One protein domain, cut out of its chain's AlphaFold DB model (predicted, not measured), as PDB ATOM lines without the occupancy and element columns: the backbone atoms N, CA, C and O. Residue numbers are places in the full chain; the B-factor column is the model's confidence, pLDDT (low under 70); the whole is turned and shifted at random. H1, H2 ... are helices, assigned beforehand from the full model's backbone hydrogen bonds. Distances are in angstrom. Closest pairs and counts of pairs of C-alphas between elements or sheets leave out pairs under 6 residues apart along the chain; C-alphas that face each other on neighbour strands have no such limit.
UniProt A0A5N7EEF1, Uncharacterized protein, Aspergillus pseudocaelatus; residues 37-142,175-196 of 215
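What this domain is: This is residues 37 to 142 and 175 to 196 of the 215 residues of an uncharacterized protein of Aspergillus pseudocaelatus (UniProt A0A5N7EEF1). Five helices, H1, H2, H3, H4 and H6, make an up-and-down bundle, each running against the one before; H6 slants off H3 and H4, and a long loop, residues 95 to 115, lies at one end. The 128 printed residues include six named helices, H1 to H6, and no named strand: all helix. The whole is compact, radius of gyration of the C-alphas 14.6 A, spanning 51 by 35 by 24 A.

How they stand to each other: H1, residues 37 to 46, touches residues 53 to 60 of H2, residues 50 to 70, as a hairpin; closest C-alphas Leu 44 and Gln 53, 6.2 A. The hub H4, residues 116 to 138, touches H2 at C-alphas Asn 65 and Cys 129, 5.4 A. H6, residues 182 to 196, touches H3, residues 75 to 94, at C-alphas Ala 90 and Thr 184, 4.8 A. H4 touches H5, residues 175 to 179, at C-alphas Arg 130 and Thr 177, 6.9 A. O i to N i+4 pairs are within hydrogen-bond range throughout H1, H3, H4, H5 and H6, and in 14 of 17 in H2.

Where its parts are: H1 begins at C-alpha 37 (436.016, 424.039, 407.376); H2 measures 30.4 A, H4 33.6 A; H6 ends at C-alpha 196 (445.276, 425.841, 375.040).

The domain as a whole: Residues 143 to 174 are cut out, a 19.1 A gap between C-alphas 142 and 175. H3 to H4 is a long link; pLDDT is under 70 at residues 98 to 112, among others.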
ATOM      1  N   ILE A  37     435.198 424.012 408.598       85.81
ATOM      2  CA  ILE A  37     436.016 424.039 407.376       85.81
ATOM      3  C   ILE A  37     437.024 425.189 407.428       85.81
ATOM      4  O   ILE A  37     438.184 424.980 407.087       85.81
ATOM      5  N   GLU A  38     436.619 426.374 407.882       84.25
ATOM      6  CA  GLU A  38     437.489 427.542 408.031       84.25
ATOM      7  C   GLU A  38     438.683 427.236 408.946       84.25
ATOM      8  O   GLU A  38     439.825 427.479 408.557       84.25
ATOM      9  N   GLY A  39     438.437 426.604 410.099       83.44
ATOM     10  CA  GLY A  39     439.504 426.176 411.006       83.44
ATOM     11  C   GLY A  39     440.436 425.125 410.393       83.44
ATOM     12  O   GLY A  39     441.647 425.173 410.604       83.44
ATOM     13  N   LEU A  40     439.913 424.192 409.585       84.75
ATOM     14  CA  LEU A  40     440.765 423.249 408.851       84.75
ATOM     15  C   LEU A  40     441.608 423.942 407.781       84.75
ATOM     16  O   LEU A  40     442.764 423.565 407.603       84.75
ATOM     17  N   VAL A  41     441.054 424.931 407.078       85.31
ATOM     18  CA  VAL A  41     441.798 425.723 406.090       85.31
ATOM     19  C   VAL A  41     442.960 426.446 406.764       85.31
ATOM     20  O   VAL A  41     444.071 426.359 406.253       85.31
ATOM     21  N   ASP A  42     442.751 427.057 407.933       85.06
ATOM     22  CA  ASP A  42     443.820 427.734 408.687       85.06
ATOM     23  C   ASP A  42     444.928 426.775 409.121       85.06
ATOM     24  O   ASP A  42     446.115 427.046 408.929       85.06
ATOM     25  N   VAL A  43     444.555 425.607 409.647       83.75
ATOM     26  CA  VAL A  43     445.531 424.579 410.029       83.75
ATOM     27  C   VAL A  43     446.323 424.108 408.809       83.75
ATOM     28  O   VAL A  43     447.548 424.014 408.872       83.75
ATOM     29  N   LEU A  44     445.649 423.836 407.687       81.75
ATOM     30  CA  LEU A  44     446.300 423.413 406.445       81.75
ATOM     31  C   LEU A  44     447.227 424.490 405.892       81.75
ATOM     32  O   LEU A  44     448.315 424.156 405.425       81.75
ATOM     33  N   TRP A  45     446.815 425.755 405.971       80.19
ATOM     34  CA  TRP A  45     447.589 426.902 405.512       80.19
ATOM     35  C   TRP A  45     448.935 427.005 406.235       80.19
ATOM     36  O   TRP A  45     449.970 427.180 405.598       80.19
ATOM     37  N   VAL A  46     448.948 426.769 407.548       77.12
ATOM     38  CA  VAL A  46     450.170 426.798 408.369       77.12
ATOM     39  C   VAL A  46     451.080 425.580 408.133       77.12
ATOM     40  O   VAL A  46     452.282 425.656 408.379       77.12
ATOM     41  N   THR A  47     450.559 424.451 407.631       70.88
ATOM     42  CA  THR A  47     451.348 423.204 407.519       70.88
ATOM     43  C   THR A  47     452.460 423.225 406.464       70.88
ATOM     44  O   THR A  47     453.318 422.337 406.484       70.88
ATOM     45  N   GLY A  48     452.456 424.187 405.531       66.06
ATOM     46  CA  GLY A  48     453.551 424.406 404.575       66.06
ATOM     47  C   GLY A  48     453.946 423.176 403.744       66.06
ATOM     48  O   GLY A  48     455.108 423.039 403.367       66.06
ATOM     49  N   THR A  49     453.013 422.245 403.494       72.81
ATOM     50  CA  THR A  49     453.259 420.996 402.747       72.81
ATOM     51  C   THR A  49     452.398 420.944 401.479       72.81
ATOM     52  O   THR A  49     451.363 420.268 401.448       72.81
ATOM     53  N   PRO A  50     452.825 421.612 400.391       70.25
ATOM     54  CA  PRO A  50     451.972 421.861 399.228       70.25
ATOM     55  C   PRO A  50     451.392 420.608 398.542       70.25
ATOM     56  O   PRO A  50     450.202 420.612 398.231       70.25
ATOM     57  N   PRO A  51     452.149 419.500 398.357       71.06
ATOM     58  CA  PRO A  51     451.632 418.302 397.684       71.06
ATOM     59  C   PRO A  51     450.483 417.598 398.417       71.06
ATOM     60  O   PRO A  51     449.737 416.846 397.800       71.06
ATOM     61  N   LEU A  52     450.358 417.794 399.734       77.69
ATOM     62  CA  LEU A  52     449.248 417.260 400.532       77.69
ATOM     63  C   LEU A  52     448.154 418.310 400.739       77.69
ATOM     64  O   LEU A  52     446.974 417.971 400.796       77.69
ATOM     65  N   GLN A  53     448.546 419.579 400.816       82.31
ATOM     66  CA  GLN A  53     447.652 420.708 401.025       82.31
ATOM     67  C   GLN A  53     446.682 420.896 399.851       82.31
ATOM     68  O   GLN A  53     445.477 420.989 400.073       82.31
ATOM     69  N   ILE A  54     447.179 420.886 398.608       84.81
ATOM     70  CA  ILE A  54     446.362 421.096 397.400       84.81
ATOM     71  C   ILE A  54     445.224 420.065 397.282       84.81
ATOM     72  O   ILE A  54     444.060 420.476 397.236       84.81
ATOM     73  N   PRO A  55     445.479 418.739 397.288       85.50
ATOM     74  CA  PRO A  55     444.402 417.757 397.153       85.50
ATOM     75  C   PRO A  55     443.418 417.785 398.331       85.50
ATOM     76  O   PRO A  55     442.230 417.491 398.155       85.50
ATOM     77  N   TYR A  56     443.876 418.160 399.529       86.12
ATOM     78  CA  TYR A  56     443.005 418.266 400.694       86.12
ATOM     79  C   TYR A  56     442.090 419.496 400.619       86.12
ATOM     80  O   TYR A  56     440.894 419.374 400.871       86.12
ATOM     81  N   LEU A  57     442.605 420.655 400.199       86.81
ATOM     82  CA  LEU A  57     441.798 421.861 399.975       86.81
ATOM     83  C   LEU A  57     440.771 421.662 398.857       86.81
ATOM     84  O   LEU A  57     439.617 422.057 399.011       86.81
ATOM     85  N   ILE A  58     441.151 420.972 397.777       88.50
ATOM     86  CA  ILE A  58     440.211 420.546 396.728       88.50
ATOM     87  C   ILE A  58     439.083 419.698 397.334       88.50
ATOM     88  O   ILE A  58     437.914 419.914 397.025       88.50
ATOM     89  N   SER A  59     439.411 418.763 398.230       89.25
ATOM     90  CA  SER A  59     438.407 417.920 398.893       89.25
ATOM     91  C   SER A  59     437.472 418.731 399.801       89.25
ATOM     92  O   SER A  59     436.266 418.498 399.788       89.25
ATOM     93  N   LEU A  60     437.997 419.718 400.540       87.00
ATOM     94  CA  LEU A  60     437.181 420.631 401.352       87.00
ATOM     95  C   LEU A  60     436.222 421.464 400.492       87.00
ATOM     96  O   LEU A  60     435.052 421.600 400.844       87.00
ATOM     97  N   ALA A  61     436.679 421.965 399.344       88.62
ATOM     98  CA  ALA A  61     435.831 422.709 398.415       88.62
ATOM     99  C   ALA A  61     434.711 421.836 397.815       88.62
ATOM    100  O   ALA A  61     433.578 422.289 397.671       88.62
ATOM    101  N   VAL A  62     434.983 420.552 397.548       88.19
ATOM    102  CA  VAL A  62     433.940 419.587 397.154       88.19
ATOM    103  C   VAL A  62     432.911 419.389 398.272       88.19
ATOM    104  O   VAL A  62     431.713 419.344 397.990       88.19
ATOM    105  N   TYR A  63     433.342 419.310 399.537       86.38
ATOM    106  CA  TYR A  63     432.409 419.214 400.665       86.38
ATOM    107  C   TYR A  63     431.518 420.444 400.778       86.38
ATOM    108  O   TYR A  63     430.326 420.282 401.002       86.38
ATOM    109  N   ILE A  64     432.047 421.645 400.537       86.00
ATOM    110  CA  ILE A  64     431.231 422.866 400.492       86.00
ATOM    111  C   ILE A  64     430.141 422.740 399.433       86.00
ATOM    112  O   ILE A  64     428.976 422.888 399.771       86.00
ATOM    113  N   ASN A  65     430.487 422.388 398.192       87.62
ATOM    114  CA  ASN A  65     429.494 422.252 397.118       87.62
ATOM    115  C   ASN A  65     428.429 421.192 397.420       87.62
ATOM    116  O   ASN A  65     427.292 421.324 396.986       87.62
ATOM    117  N   THR A  66     428.798 420.143 398.157       85.56
ATOM    118  CA  THR A  66     427.873 419.063 398.525       85.56
ATOM    119  C   THR A  66     426.978 419.463 399.696       85.56
ATOM    120  O   THR A  66     425.798 419.144 399.711       85.56
ATOM    121  N   TYR A  67     427.528 420.157 400.690       83.19
ATOM    122  CA  TYR A  67     426.824 420.475 401.929       83.19
ATOM    123  C   TYR A  67     425.993 421.747 401.812       83.19
ATOM    124  O   TYR A  67     424.936 421.830 402.419       83.19
ATOM    125  N   LEU A  68     426.429 422.723 401.022       81.69
ATOM    126  CA  LEU A  68     425.729 423.991 400.834       81.69
ATOM    127  C   LEU A  68     424.230 423.835 400.491       81.69
ATOM    128  O   LEU A  68     423.444 424.495 401.164       81.69
ATOM    129  N   PRO A  69     423.799 422.944 399.572       80.06
ATOM    130  CA  PRO A  69     422.370 422.720 399.316       80.06
ATOM    131  C   PRO A  69     421.649 421.900 400.401       80.06
ATOM    132  O   PRO A  69     420.424 421.832 400.416       80.06
ATOM    133  N   GLU A  70     422.373 421.232 401.303       79.44
ATOM    134  CA  GLU A  70     421.779 420.359 402.323       79.44
ATOM    135  C   GLU A  70     421.462 421.080 403.641       79.44
ATOM    136  O   GLU A  70     420.751 420.522 404.484       79.44
ATOM    137  N   TYR A  71     422.003 422.278 403.870       78.69
ATOM    138  CA  TYR A  71     421.834 423.046 405.108       78.69
ATOM    139  C   TYR A  71     421.138 424.386 404.844       78.69
ATOM    140  O   TYR A  71     421.276 424.926 403.750       78.69
ATOM    141  N   PRO A  72     420.445 424.960 405.849       77.38
ATOM    142  CA  PRO A  72     419.933 426.324 405.759       77.38
ATOM    143  C   PRO A  72     421.041 427.294 405.339       77.38
ATOM    144  O   PRO A  72     422.132 427.297 405.928       77.38
ATOM    145  N   PHE A  73     420.767 428.085 404.301       78.88
ATOM    146  CA  PHE A  73     421.739 428.997 403.716       78.88
ATOM    147  C   PHE A  73     422.025 430.153 404.674       78.88
ATOM    148  O   PHE A  73     421.121 430.798 405.193       78.88
ATOM    149  N   SER A  74     423.305 430.432 404.913       80.94
ATOM    150  CA  SER A  74     423.745 431.532 405.775       80.94
ATOM    151  C   SER A  74     424.669 432.461 404.982       80.94
ATOM    152  O   SER A  74     425.886 432.247 405.001       80.94
ATOM    153  N   PRO A  75     424.139 433.501 404.303       78.31
ATOM    154  CA  PRO A  75     424.890 434.306 403.337       78.31
ATOM    155  C   PRO A  75     426.228 434.820 403.889       78.31
ATOM    156  O   PRO A  75     427.287 434.577 403.310       78.31
ATOM    157  N   LYS A  76     426.214 435.457 405.071       80.12
ATOM    158  CA  LYS A  76     427.411 436.055 405.694       80.12
ATOM    159  C   LYS A  76     428.522 435.027 405.951       80.12
ATOM    160  O   LYS A  76     429.686 435.314 405.681       80.12
ATOM    161  N   ALA A  77     428.173 433.844 406.457       81.69
ATOM    162  CA  ALA A  77     429.140 432.785 406.751       81.69
ATOM    163  C   ALA A  77     429.671 432.133 405.466       81.69
ATOM    164  O   ALA A  77     430.877 431.914 405.338       81.69
ATOM    165  N   THR A  78     428.787 431.890 404.494       84.38
ATOM    166  CA  THR A  78     429.138 431.307 403.196       84.38
ATOM    167  C   THR A  78     430.104 432.200 402.428       84.38
ATOM    168  O   THR A  78     431.188 431.749 402.062       84.38
ATOM    169  N   PHE A  79     429.781 433.482 402.232       86.56
ATOM    170  CA  PHE A  79     430.648 434.387 401.470       86.56
ATOM    171  C   PHE A  79     432.006 434.610 402.139       86.56
ATOM    172  O   PHE A  79     433.019 434.669 401.443       86.56
ATOM    173  N   ARG A  80     432.066 434.657 403.478       85.50
ATOM    174  CA  ARG A  80     433.340 434.757 404.206       85.50
ATOM    175  C   ARG A  80     434.246 433.557 403.927       85.50
ATOM    176  O   ARG A  80     435.413 433.743 403.585       85.50
ATOM    177  N   LEU A  81     433.701 432.343 404.020       86.31
ATOM    178  CA  LEU A  81     434.441 431.113 403.733       86.31
ATOM    179  C   LEU A  81     434.908 431.056 402.272       86.31
ATOM    180  O   LEU A  81     436.064 430.732 402.006       86.31
ATOM    181  N   LEU A  82     434.025 431.390 401.327       89.00
ATOM    182  CA  LEU A  82     434.338 431.354 399.898       89.00
ATOM    183  C   LEU A  82     435.397 432.386 399.512       89.00
ATOM    184  O   LEU A  82     436.295 432.067 398.742       89.00
ATOM    185  N   LYS A  83     435.354 433.591 400.092       88.06
ATOM    186  CA  LYS A  83     436.386 434.617 399.894       88.06
ATOM    187  C   LYS A  83     437.752 434.153 400.402       88.06
ATOM    188  O   LYS A  83     438.767 434.380 399.747       88.06
ATOM    189  N   LYS A  84     437.777 433.467 401.548       87.00
ATOM    190  CA  LYS A  84     439.002 432.884 402.106       87.00
ATOM    191  C   LYS A  84     439.559 431.787 401.202       87.00
ATOM    192  O   LYS A  84     440.745 431.797 400.893       87.00
ATOM    193  N   LEU A  85     438.706 430.878 400.727       88.31
ATOM    194  CA  LEU A  85     439.117 429.835 399.786       88.31
ATOM    195  C   LEU A  85     439.580 430.397 398.444       88.31
ATOM    196  O   LEU A  85     440.527 429.862 397.877       88.31
ATOM    197  N   ASP A  86     438.965 431.475 397.958       89.75
ATOM    198  CA  ASP A  86     439.420 432.171 396.755       89.75
ATOM    199  C   ASP A  86     440.832 432.741 396.935       89.75
ATOM    200  O   ASP A  86     441.691 432.517 396.085       89.75
ATOM    201  N   SER A  87     441.118 433.398 398.068       87.00
ATOM    202  CA  SER A  87     442.476 433.881 398.366       87.00
ATOM    203  C   SER A  87     443.479 432.726 398.469       87.00
ATOM    204  O   SER A  87     444.549 432.769 397.859       87.00
ATOM    205  N   VAL A  88     443.114 431.641 399.159       85.94
ATOM    206  CA  VAL A  88     443.968 430.455 399.318       85.94
ATOM    207  C   VAL A  88     444.264 429.793 397.971       85.94
ATOM    208  O   VAL A  88     445.426 429.530 397.672       85.94
ATOM    209  N   PHE A  89     443.261 429.537 397.127       87.38
ATOM    210  CA  PHE A  89     443.499 428.934 395.812       87.38
ATOM    211  C   PHE A  89     444.267 429.866 394.882       87.38
ATOM    212  O   PHE A  89     445.199 429.398 394.229       87.38
ATOM    213  N   ALA A  90     443.950 431.164 394.857       86.62
ATOM    214  CA  ALA A  90     444.724 432.144 394.101       86.62
ATOM    215  C   ALA A  90     446.202 432.112 394.513       86.62
ATOM    216  O   ALA A  90     447.073 432.012 393.653       86.62
ATOM    217  N   SER A  91     446.468 432.076 395.821       85.06
ATOM    218  CA  SER A  91     447.829 432.020 396.354       85.06
ATOM    219  C   SER A  91     448.565 430.731 395.986       85.06
ATOM    220  O   SER A  91     449.756 430.730 395.684       85.06
ATOM    221  N   LEU A  92     447.860 429.596 395.985       82.19
ATOM    222  CA  LEU A  92     448.433 428.313 395.576       82.19
ATOM    223  C   LEU A  92     448.773 428.285 394.083       82.19
ATOM    224  O   LEU A  92     449.755 427.650 393.693       82.19
ATOM    225  N   LEU A  93     447.969 428.954 393.255       82.56
ATOM    226  CA  LEU A  93     448.177 429.041 391.811       82.56
ATOM    227  C   LEU A  93     449.366 429.939 391.458       82.56
ATOM    228  O   LEU A  93     450.172 429.561 390.609       82.56
ATOM    229  N   THR A  94     449.508 431.081 392.133       78.38
ATOM    230  CA  THR A  94     450.633 432.012 391.936       78.38
ATOM    231  C   THR A  94     451.915 431.540 392.630       78.38
ATOM    232  O   THR A  94     453.012 431.839 392.160       78.38
ATOM    233  N   GLY A  95     451.795 430.761 393.710       75.19
ATOM    234  CA  GLY A  95     452.907 430.392 394.595       75.19
ATOM    235  C   GLY A  95     453.314 431.509 395.565       75.19
ATOM    236  O   GLY A  95     454.340 431.398 396.242       75.19
ATOM    237  N   GLU A  96     452.514 432.568 395.636       74.94
ATOM    238  CA  GLU A  96     452.703 433.759 396.460       74.94
ATOM    239  C   GLU A  96     451.397 434.027 397.202       74.94
ATOM    240  O   GLU A  96     450.319 433.826 396.653       74.94
ATOM    241  N   ASP A  97     451.474 434.474 398.445       71.44
ATOM    242  CA  ASP A  97     450.313 434.865 399.229       71.44
ATOM    243  C   ASP A  97     449.558 436.003 398.517       71.44
ATOM    244  O   ASP A  97     450.120 437.056 398.220       71.44
ATOM    245  N   ALA A  98     448.284 435.781 398.197       64.94
ATOM    246  CA  ALA A  98     447.482 436.677 397.366       64.94
ATOM    247  C   ALA A  98     447.088 437.986 398.071       64.94
ATOM    248  O   ALA A  98     446.591 438.896 397.403       64.94
ATOM    249  N   ASP A  99     447.288 438.078 399.390       63.78
ATOM    250  CA  ASP A  99     446.954 439.256 400.191       63.78
ATOM    251  C   ASP A  99     448.210 440.065 400.578       63.78
ATOM    252  O   ASP A  99     448.158 441.292 400.634       63.78
ATOM    253  N   SER A 100     449.362 439.413 400.769       61.25
ATOM    254  CA  SER A 100     450.639 440.047 401.145       61.25
ATOM    255  C   SER A 100     451.691 440.089 400.030       61.25
ATOM    256  O   SER A 100     452.665 440.838 400.134       61.25
ATOM    257  N   GLY A 101     451.525 439.304 398.963       58.78
ATOM    258  CA  GLY A 101     452.489 439.170 397.864       58.78
ATOM    259  C   GLY A 101     453.794 438.468 398.257       58.78
ATOM    260  O   GLY A 101     454.771 438.514 397.510       58.78
ATOM    261  N   LEU A 102     453.851 437.858 399.444       63.19
ATOM    262  CA  LEU A 102     455.041 437.161 399.926       63.19
ATOM    263  C   LEU A 102     455.083 435.724 399.388       63.19
ATOM    264  O   LEU A 102     454.042 435.077 399.295       63.19
ATOM    265  N   PRO A 103     456.266 435.175 399.061       62.09
ATOM    266  CA  PRO A 103     456.374 433.779 398.654       62.09
ATOM    267  C   PRO A 103     455.884 432.868 399.783       62.09
ATOM    268  O   PRO A 103     456.253 433.047 400.946       62.09
ATOM    269  N   LEU A 104     455.058 431.878 399.438       65.75
ATOM    270  CA  LEU A 104     454.495 430.978 400.438       65.75
ATOM    271  C   LEU A 104     455.598 430.121 401.092       65.75
ATOM    272  O   LEU A 104     456.491 429.623 400.392       65.75
ATOM    273  N   PRO A 105     455.541 429.876 402.416       59.81
ATOM    274  CA  PRO A 105     456.482 428.986 403.092       59.81
ATOM    275  C   PRO A 105     456.474 427.598 402.435       59.81
ATOM    276  O   PRO A 105     455.430 426.955 402.326       59.81
ATOM    277  N   GLY A 106     457.630 427.133 401.954       60.91
ATOM    278  CA  GLY A 106     457.749 425.860 401.225       60.91
ATOM    279  C   GLY A 106     457.514 425.937 399.705       60.91
ATOM    280  O   GLY A 106     457.683 424.925 399.018       60.91
ATOM    281  N   PHE A 107     457.200 427.118 399.159       61.75
ATOM    282  CA  PHE A 107     457.085 427.382 397.713       61.75
ATOM    283  C   PHE A 107     458.336 428.035 397.106       61.75
ATOM    284  O   PHE A 107     458.458 428.118 395.885       61.75
ATOM    285  N   GLU A 108     459.315 428.400 397.939       60.97
ATOM    286  CA  GLU A 108     460.547 429.139 397.601       60.97
ATOM    287  C   GLU A 108     461.352 428.554 396.425       60.97
ATOM    288  O   GLU A 108     462.115 429.264 395.774       60.97
ATOM    289  N   SER A 109     461.182 427.261 396.120       53.62
ATOM    290  CA  SER A 109     461.927 426.571 395.063       53.62
ATOM    291  C   SER A 109     461.055 425.880 394.004       53.62
ATOM    292  O   SER A 109     461.606 425.214 393.124       53.62
ATOM    293  N   ARG A 110     459.718 426.002 394.054       56.75
ATOM    294  CA  ARG A 110     458.808 425.326 393.110       56.75
ATOM    295  C   ARG A 110     457.831 426.316 392.480       56.75
ATOM    296  O   ARG A 110     456.795 426.628 393.046       56.75
ATOM    297  N   ARG A 111     458.136 426.760 391.260       57.50
ATOM    298  CA  ARG A 111     457.133 427.390 390.388       57.50
ATOM    299  C   ARG A 111     456.196 426.298 389.869       57.50
ATOM    300  O   ARG A 111     456.671 425.212 389.542       57.50
ATOM    301  N   ASN A 112     454.901 426.597 389.754       64.12
ATOM    302  CA  ASN A 112     453.889 425.684 389.202       64.12
ATOM    303  C   ASN A 112     453.631 424.435 390.076       64.12
ATOM    304  O   ASN A 112     453.683 423.299 389.609       64.12
ATOM    305  N   VAL A 113     453.396 424.651 391.373       73.12
ATOM    306  CA  VAL A 113     453.153 423.567 392.347       73.12
ATOM    307  C   VAL A 113     451.831 422.847 392.092       73.12
ATOM    308  O   VAL A 113     451.734 421.646 392.331       73.12
ATOM    309  N   VAL A 114     450.839 423.572 391.573       81.00
ATOM    310  CA  VAL A 114     449.542 423.026 391.179       81.00
ATOM    311  C   VAL A 114     449.664 422.419 389.782       81.00
ATOM    312  O   VAL A 114     449.969 423.111 388.808       81.00
ATOM    313  N   SER A 115     449.416 421.119 389.671       85.31
ATOM    314  CA  SER A 115     449.424 420.405 388.394       85.31
ATOM    315  C   SER A 115     448.251 420.816 387.500       85.31
ATOM    316  O   SER A 115     447.207 421.260 387.974       85.31
ATOM    317  N   MET A 116     448.373 420.615 386.184       84.50
ATOM    318  CA  MET A 116     447.302 420.947 385.230       84.50
ATOM    319  C   MET A 116     445.962 420.279 385.565       84.50
ATOM    320  O   MET A 116     444.904 420.881 385.400       84.50
ATOM    321  N   THR A 117     445.989 419.044 386.065       86.69
ATOM    322  CA  THR A 117     444.780 418.321 386.474       86.69
ATOM    323  C   THR A 117     444.146 418.927 387.723       86.69
ATOM    324  O   THR A 117     442.922 419.012 387.798       86.69
ATOM    325  N   GLU A 118     444.949 419.386 388.684       87.81
ATOM    326  CA  GLU A 118     444.465 420.113 389.861       87.81
ATOM    327  C   GLU A 118     443.887 421.476 389.467       87.81
ATOM    328  O   GLU A 118     442.798 421.809 389.921       87.81
ATOM    329  N   LYS A 119     444.529 422.206 388.546       89.25
ATOM    330  CA  LYS A 119     444.020 423.479 388.000       89.25
ATOM    331  C   LYS A 119     442.631 423.326 387.378       89.25
ATOM    332  O   LYS A 119     441.713 424.071 387.711       89.25
ATOM    333  N   VAL A 120     442.445 422.315 386.526       89.69
ATOM    334  CA  VAL A 120     441.137 422.020 385.915       89.69
ATOM    335  C   VAL A 120     440.094 421.646 386.974       89.69
ATOM    336  O   VAL A 120     438.947 422.085 386.886       89.69
ATOM    337  N   ARG A 121     440.481 420.878 388.003       90.44
ATOM    338  CA  ARG A 121     439.580 420.523 389.112       90.44
ATOM    339  C   ARG A 121     439.154 421.743 389.919       90.44
ATOM    340  O   ARG A 121     437.962 421.900 390.154       90.44
ATOM    341  N   ILE A 122     440.096 422.600 390.307       90.69
ATOM    342  CA  ILE A 122     439.812 423.828 391.060       90.69
ATOM    343  C   ILE A 122     438.853 424.712 390.259       90.69
ATOM    344  O   ILE A 122     437.844 425.147 390.808       90.69
ATOM    345  N   LYS A 123     439.093 424.892 388.949       90.31
ATOM    346  CA  LYS A 123     438.200 425.665 388.073       90.31
ATOM    347  C   LYS A 123     436.775 425.103 388.071       90.31
ATOM    348  O   LYS A 123     435.828 425.832 388.342       90.31
ATOM    349  N   SER A 124     436.631 423.803 387.813       92.06
ATOM    350  CA  SER A 124     435.318 423.148 387.754       92.06
ATOM    351  C   SER A 124     434.565 423.221 389.088       92.06
ATOM    352  O   SER A 124     433.353 423.444 389.102       92.06
ATOM    353  N   ILE A 125     435.270 423.068 390.214       92.38
ATOM    354  CA  ILE A 125     434.686 423.165 391.557       92.38
ATOM    355  C   ILE A 125     434.246 424.598 391.856       92.38
ATOM    356  O   ILE A 125     433.151 424.783 392.381       92.38
ATOM    357  N   ALA A 126     435.060 425.595 391.501       90.44
ATOM    358  CA  ALA A 126     434.743 427.009 391.680       90.44
ATOM    359  C   ALA A 126     433.500 427.425 390.875       90.44
ATOM    360  O   ALA A 126     432.593 428.052 391.421       90.44
ATOM    361  N   GLU A 127     433.420 427.019 389.606       89.94
ATOM    362  CA  GLU A 127     432.251 427.263 388.749       89.94
ATOM    363  C   GLU A 127     430.993 426.588 389.309       89.94
ATOM    364  O   GLU A 127     429.946 427.223 389.421       89.94
ATOM    365  N   THR A 128     431.110 425.331 389.747       89.69
ATOM    366  CA  THR A 128     429.997 424.593 390.365       89.69
ATOM    367  C   THR A 128     429.552 425.243 391.678       89.69
ATOM    368  O   THR A 128     428.360 425.323 391.955       89.69
ATOM    369  N   CYS A 129     430.496 425.754 392.474       87.62
ATOM    370  CA  CYS A 129     430.200 426.441 393.728       87.62
ATOM    371  C   CYS A 129     429.392 427.719 393.494       87.62
ATOM    372  O   CYS A 129     428.424 427.969 394.204       87.62
ATOM    373  N   ARG A 130     429.747 428.507 392.469       87.81
ATOM    374  CA  ARG A 130     428.983 429.707 392.097       87.81
ATOM    375  C   ARG A 130     427.533 429.375 391.777       87.81
ATOM    376  O   ARG A 130     426.648 430.071 392.256       87.81
ATOM    377  N   VAL A 131     427.299 428.315 391.001       88.00
ATOM    378  CA  VAL A 131     425.941 427.854 390.683       88.00
ATOM    379  C   VAL A 131     425.209 427.435 391.959       88.00
ATOM    380  O   VAL A 131     424.118 427.929 392.206       88.00
ATOM    381  N   ALA A 132     425.844 426.635 392.820       86.12
ATOM    382  CA  ALA A 132     425.243 426.197 394.080       86.12
ATOM    383  C   ALA A 132     424.875 427.368 395.014       86.12
ATOM    384  O   ALA A 132     423.839 427.328 395.668       86.12
ATOM    385  N   VAL A 133     425.693 428.427 395.073       85.56
ATOM    386  CA  VAL A 133     425.395 429.640 395.861       85.56
ATOM    387  C   VAL A 133     424.209 430.411 395.277       85.56
ATOM    388  O   VAL A 133     423.376 430.890 396.043       85.56
ATOM    389  N   VAL A 134     424.124 430.529 393.947       85.06
ATOM    390  CA  VAL A 134     422.979 431.166 393.271       85.06
ATOM    391  C   VAL A 134     421.697 430.387 393.561       85.06
ATOM    392  O   VAL A 134     420.725 430.980 394.015       85.06
ATOM    393  N   GLU A 135     421.716 429.066 393.385       83.06
ATOM    394  CA  GLU A 135     420.558 428.194 393.628       83.06
ATOM    395  C   GLU A 135     420.113 428.221 395.097       83.06
ATOM    396  O   GLU A 135     418.928 428.370 395.389       83.06
ATOM    397  N   ALA A 136     421.058 428.139 396.039       79.38
ATOM    398  CA  ALA A 136     420.745 428.193 397.465       79.38
ATOM    399  C   ALA A 136     420.173 429.549 397.892       79.38
ATOM    400  O   ALA A 136     419.352 429.601 398.802       79.38
ATOM    401  N   ARG A 137     420.573 430.644 397.233       74.50
ATOM    402  CA  ARG A 137     419.971 431.961 397.451       74.50
ATOM    403  C   ARG A 137     418.555 432.029 396.880       74.50
ATOM    404  O   ARG A 137     417.662 432.489 397.578       74.50
ATOM    405  N   GLU A 138     418.340 431.581 395.644       69.75
ATOM    406  CA  GLU A 138     417.007 431.578 395.015       69.75
ATOM    407  C   GLU A 138     415.984 430.771 395.826       69.75
ATOM    408  O   GLU A 138     414.797 431.084 395.822       69.75
ATOM    409  N   GLN A 139     416.448 429.760 396.562       62.47
ATOM    410  CA  GLN A 139     415.619 428.974 397.469       62.47
ATOM    411  C   GLN A 139     415.218 429.719 398.757       62.47
ATOM    412  O   GLN A 139     414.225 429.343 399.377       62.47
ATOM    413  N   VAL A 140     415.967 430.755 399.152       61.28
ATOM    414  CA  VAL A 140     415.709 431.605 400.331       61.28
ATOM    415  C   VAL A 140     414.925 432.864 399.953       61.28
ATOM    416  O   VAL A 140     414.058 433.269 400.708       61.28
ATOM    417  N   ASP A 141     415.142 433.427 398.758       50.56
ATOM    418  CA  ASP A 141     414.358 434.547 398.190       50.56
ATOM    419  C   ASP A 141     412.960 434.097 397.666       50.56
ATOM    420  O   ASP A 141     412.358 434.732 396.793       50.56
ATOM    421  N   GLY A 142     412.413 432.987 398.186       39.50
ATOM    422  CA  GLY A 142     410.996 432.643 398.022       39.50
ATOM    423  C   GLY A 142     410.099 433.719 398.663       39.50
ATOM    424  O   GLY A 142     410.559 434.437 399.539       39.50
ATOM    425  N   MET A 175     426.109 441.123 394.312       76.94
ATOM    426  CA  MET A 175     427.495 441.476 394.020       76.94
ATOM    427  C   MET A 175     428.477 440.474 394.635       76.94
ATOM    428  O   MET A 175     429.436 440.090 393.970       76.94
ATOM    429  N   GLU A 176     428.240 440.010 395.866       77.00
ATOM    430  CA  GLU A 176     429.096 438.998 396.507       77.00
ATOM    431  C   GLU A 176     429.036 437.645 395.780       77.00
ATOM    432  O   GLU A 176     430.065 437.001 395.595       77.00
ATOM    433  N   THR A 177     427.870 437.244 395.262       79.56
ATOM    434  CA  THR A 177     427.715 436.019 394.454       79.56
ATOM    435  C   THR A 177     428.530 436.079 393.166       79.56
ATOM    436  O   THR A 177     429.144 435.088 392.765       79.56
ATOM    437  N   ALA A 178     428.602 437.251 392.530       80.44
ATOM    438  CA  ALA A 178     429.444 437.448 391.354       80.44
ATOM    439  C   ALA A 178     430.949 437.354 391.670       80.44
ATOM    440  O   ALA A 178     431.718 436.939 390.802       80.44
ATOM    441  N   ARG A 179     431.342 437.702 392.903       83.69
ATOM    442  CA  ARG A 179     432.731 437.706 393.395       83.69
ATOM    443  C   ARG A 179     433.212 436.352 393.920       83.69
ATOM    444  O   ARG A 179     434.400 436.193 394.195       83.69
ATOM    445  N   VAL A 180     432.326 435.364 394.066       87.62
ATOM    446  CA  VAL A 180     432.705 434.013 394.506       87.62
ATOM    447  C   VAL A 180     433.729 433.414 393.535       87.62
ATOM    448  O   VAL A 180     433.448 433.244 392.349       87.62
ATOM    449  N   TYR A 181     434.907 433.070 394.061       87.50
ATOM    450  CA  TYR A 181     436.048 432.539 393.306       87.50
ATOM    451  C   TYR A 181     436.533 433.419 392.142       87.50
ATOM    452  O   TYR A 181     437.103 432.907 391.176       87.50
ATOM    453  N   GLU A 182     436.305 434.734 392.194       88.69
ATOM    454  CA  GLU A 182     436.669 435.638 391.103       88.69
ATOM    455  C   GLU A 182     438.172 435.588 390.788       88.69
ATOM    456  O   GLU A 182     438.534 435.381 389.625       88.69
ATOM    457  N   LYS A 183     439.044 435.698 391.805       87.56
ATOM    458  CA  LYS A 183     440.504 435.693 391.604       87.56
ATOM    459  C   LYS A 183     440.961 434.358 391.014       87.56
ATOM    460  O   LYS A 183     441.698 434.320 390.029       87.56
ATOM    461  N   THR A 184     440.492 433.257 391.594       88.56
ATOM    462  CA  THR A 184     440.853 431.892 391.192       88.56
ATOM    463  C   THR A 184     440.420 431.594 389.758       88.56
ATOM    464  O   THR A 184     441.204 431.052 388.978       88.56
ATOM    465  N   ILE A 185     439.192 431.962 389.380       89.69
ATOM    466  CA  ILE A 185     438.669 431.727 388.028       89.69
ATOM    467  C   ILE A 185     439.426 432.568 386.997       89.69
ATOM    468  O   ILE A 185     439.747 432.042 385.933       89.69
ATOM    469  N   GLN A 186     439.737 433.832 387.299       88.44
ATOM    470  CA  GLN A 186     440.515 434.693 386.400       88.44
ATOM    471  C   GLN A 186     441.923 434.128 386.165       88.44
ATOM    472  O   GLN A 186     442.310 433.915 385.016       88.44
ATOM    473  N   LEU A 187     442.647 433.780 387.236       86.94
ATOM    474  CA  LEU A 187     443.988 433.192 387.144       86.94
ATOM    475  C   LEU A 187     443.992 431.887 386.337       86.94
ATOM    476  O   LEU A 187     444.819 431.700 385.445       86.94
ATOM    477  N   LEU A 188     443.037 430.994 386.607       86.75
ATOM    478  CA  LEU A 188     442.904 429.736 385.873       86.75
ATOM    479  C   LEU A 188     442.465 429.953 384.424       86.75
ATOM    480  O   LEU A 188     442.897 429.210 383.549       86.75
ATOM    481  N   GLY A 189     441.616 430.943 384.154       84.81
ATOM    482  CA  GLY A 189     441.215 431.324 382.801       84.81
ATOM    483  C   GLY A 189     442.412 431.770 381.967       84.81
ATOM    484  O   GLY A 189     442.610 431.258 380.865       84.81
ATOM    485  N   ASP A 190     443.251 432.637 382.529       82.75
ATOM    486  CA  ASP A 190     444.455 433.146 381.873       82.75
ATOM    487  C   ASP A 190     445.505 432.049 381.654       82.75
ATOM    488  O   ASP A 190     446.109 431.965 380.584       82.75
ATOM    489  N   GLU A 191     445.738 431.188 382.649       80.31
ATOM    490  CA  GLU A 191     446.721 430.106 382.544       80.31
ATOM    491  C   GLU A 191     446.268 428.974 381.616       80.31
ATOM    492  O   GLU A 191     447.050 428.502 380.787       80.31
ATOM    493  N   LEU A 192     445.014 428.525 381.734       79.25
ATOM    494  CA  LEU A 192     444.478 427.447 380.900       79.25
ATOM    495  C   LEU A 192     444.222 427.923 379.466       79.25
ATOM    496  O   LEU A 192     444.413 427.142 378.536       79.25
ATOM    497  N   GLY A 193     443.848 429.192 379.274       72.44
ATOM    498  CA  GLY A 193     443.725 429.808 377.953       72.44
ATOM    499  C   GLY A 193     445.064 429.841 377.214       72.44
ATOM    500  O   GLY A 193     445.158 429.348 376.090       72.44
ATOM    501  N   LYS A 194     446.133 430.301 377.883       70.56
ATOM    502  CA  LYS A 194     447.501 430.290 377.327       70.56
ATOM    503  C   LYS A 194     448.011 428.875 377.040       70.56
ATOM    504  O   LYS A 194     448.705 428.663 376.047       70.56
ATOM    505  N   ALA A 195     447.677 427.900 377.888       60.59
ATOM    506  CA  ALA A 195     448.040 426.500 377.663       60.59
ATOM    507  C   ALA A 195     447.305 425.884 376.455       60.59
ATOM    508  O   ALA A 195     447.902 425.096 375.725       60.59
ATOM    509  N   GLY A 196     446.039 426.254 376.223       55.59
ATOM    510  CA  GLY A 196     445.276 425.841 375.040       55.59
ATOM    511  C   GLY A 196     445.867 426.383 373.737       55.59
ATOM    512  O   GLY A 196     446.068 425.626 372.791       55.59
TER     513      GLY A 196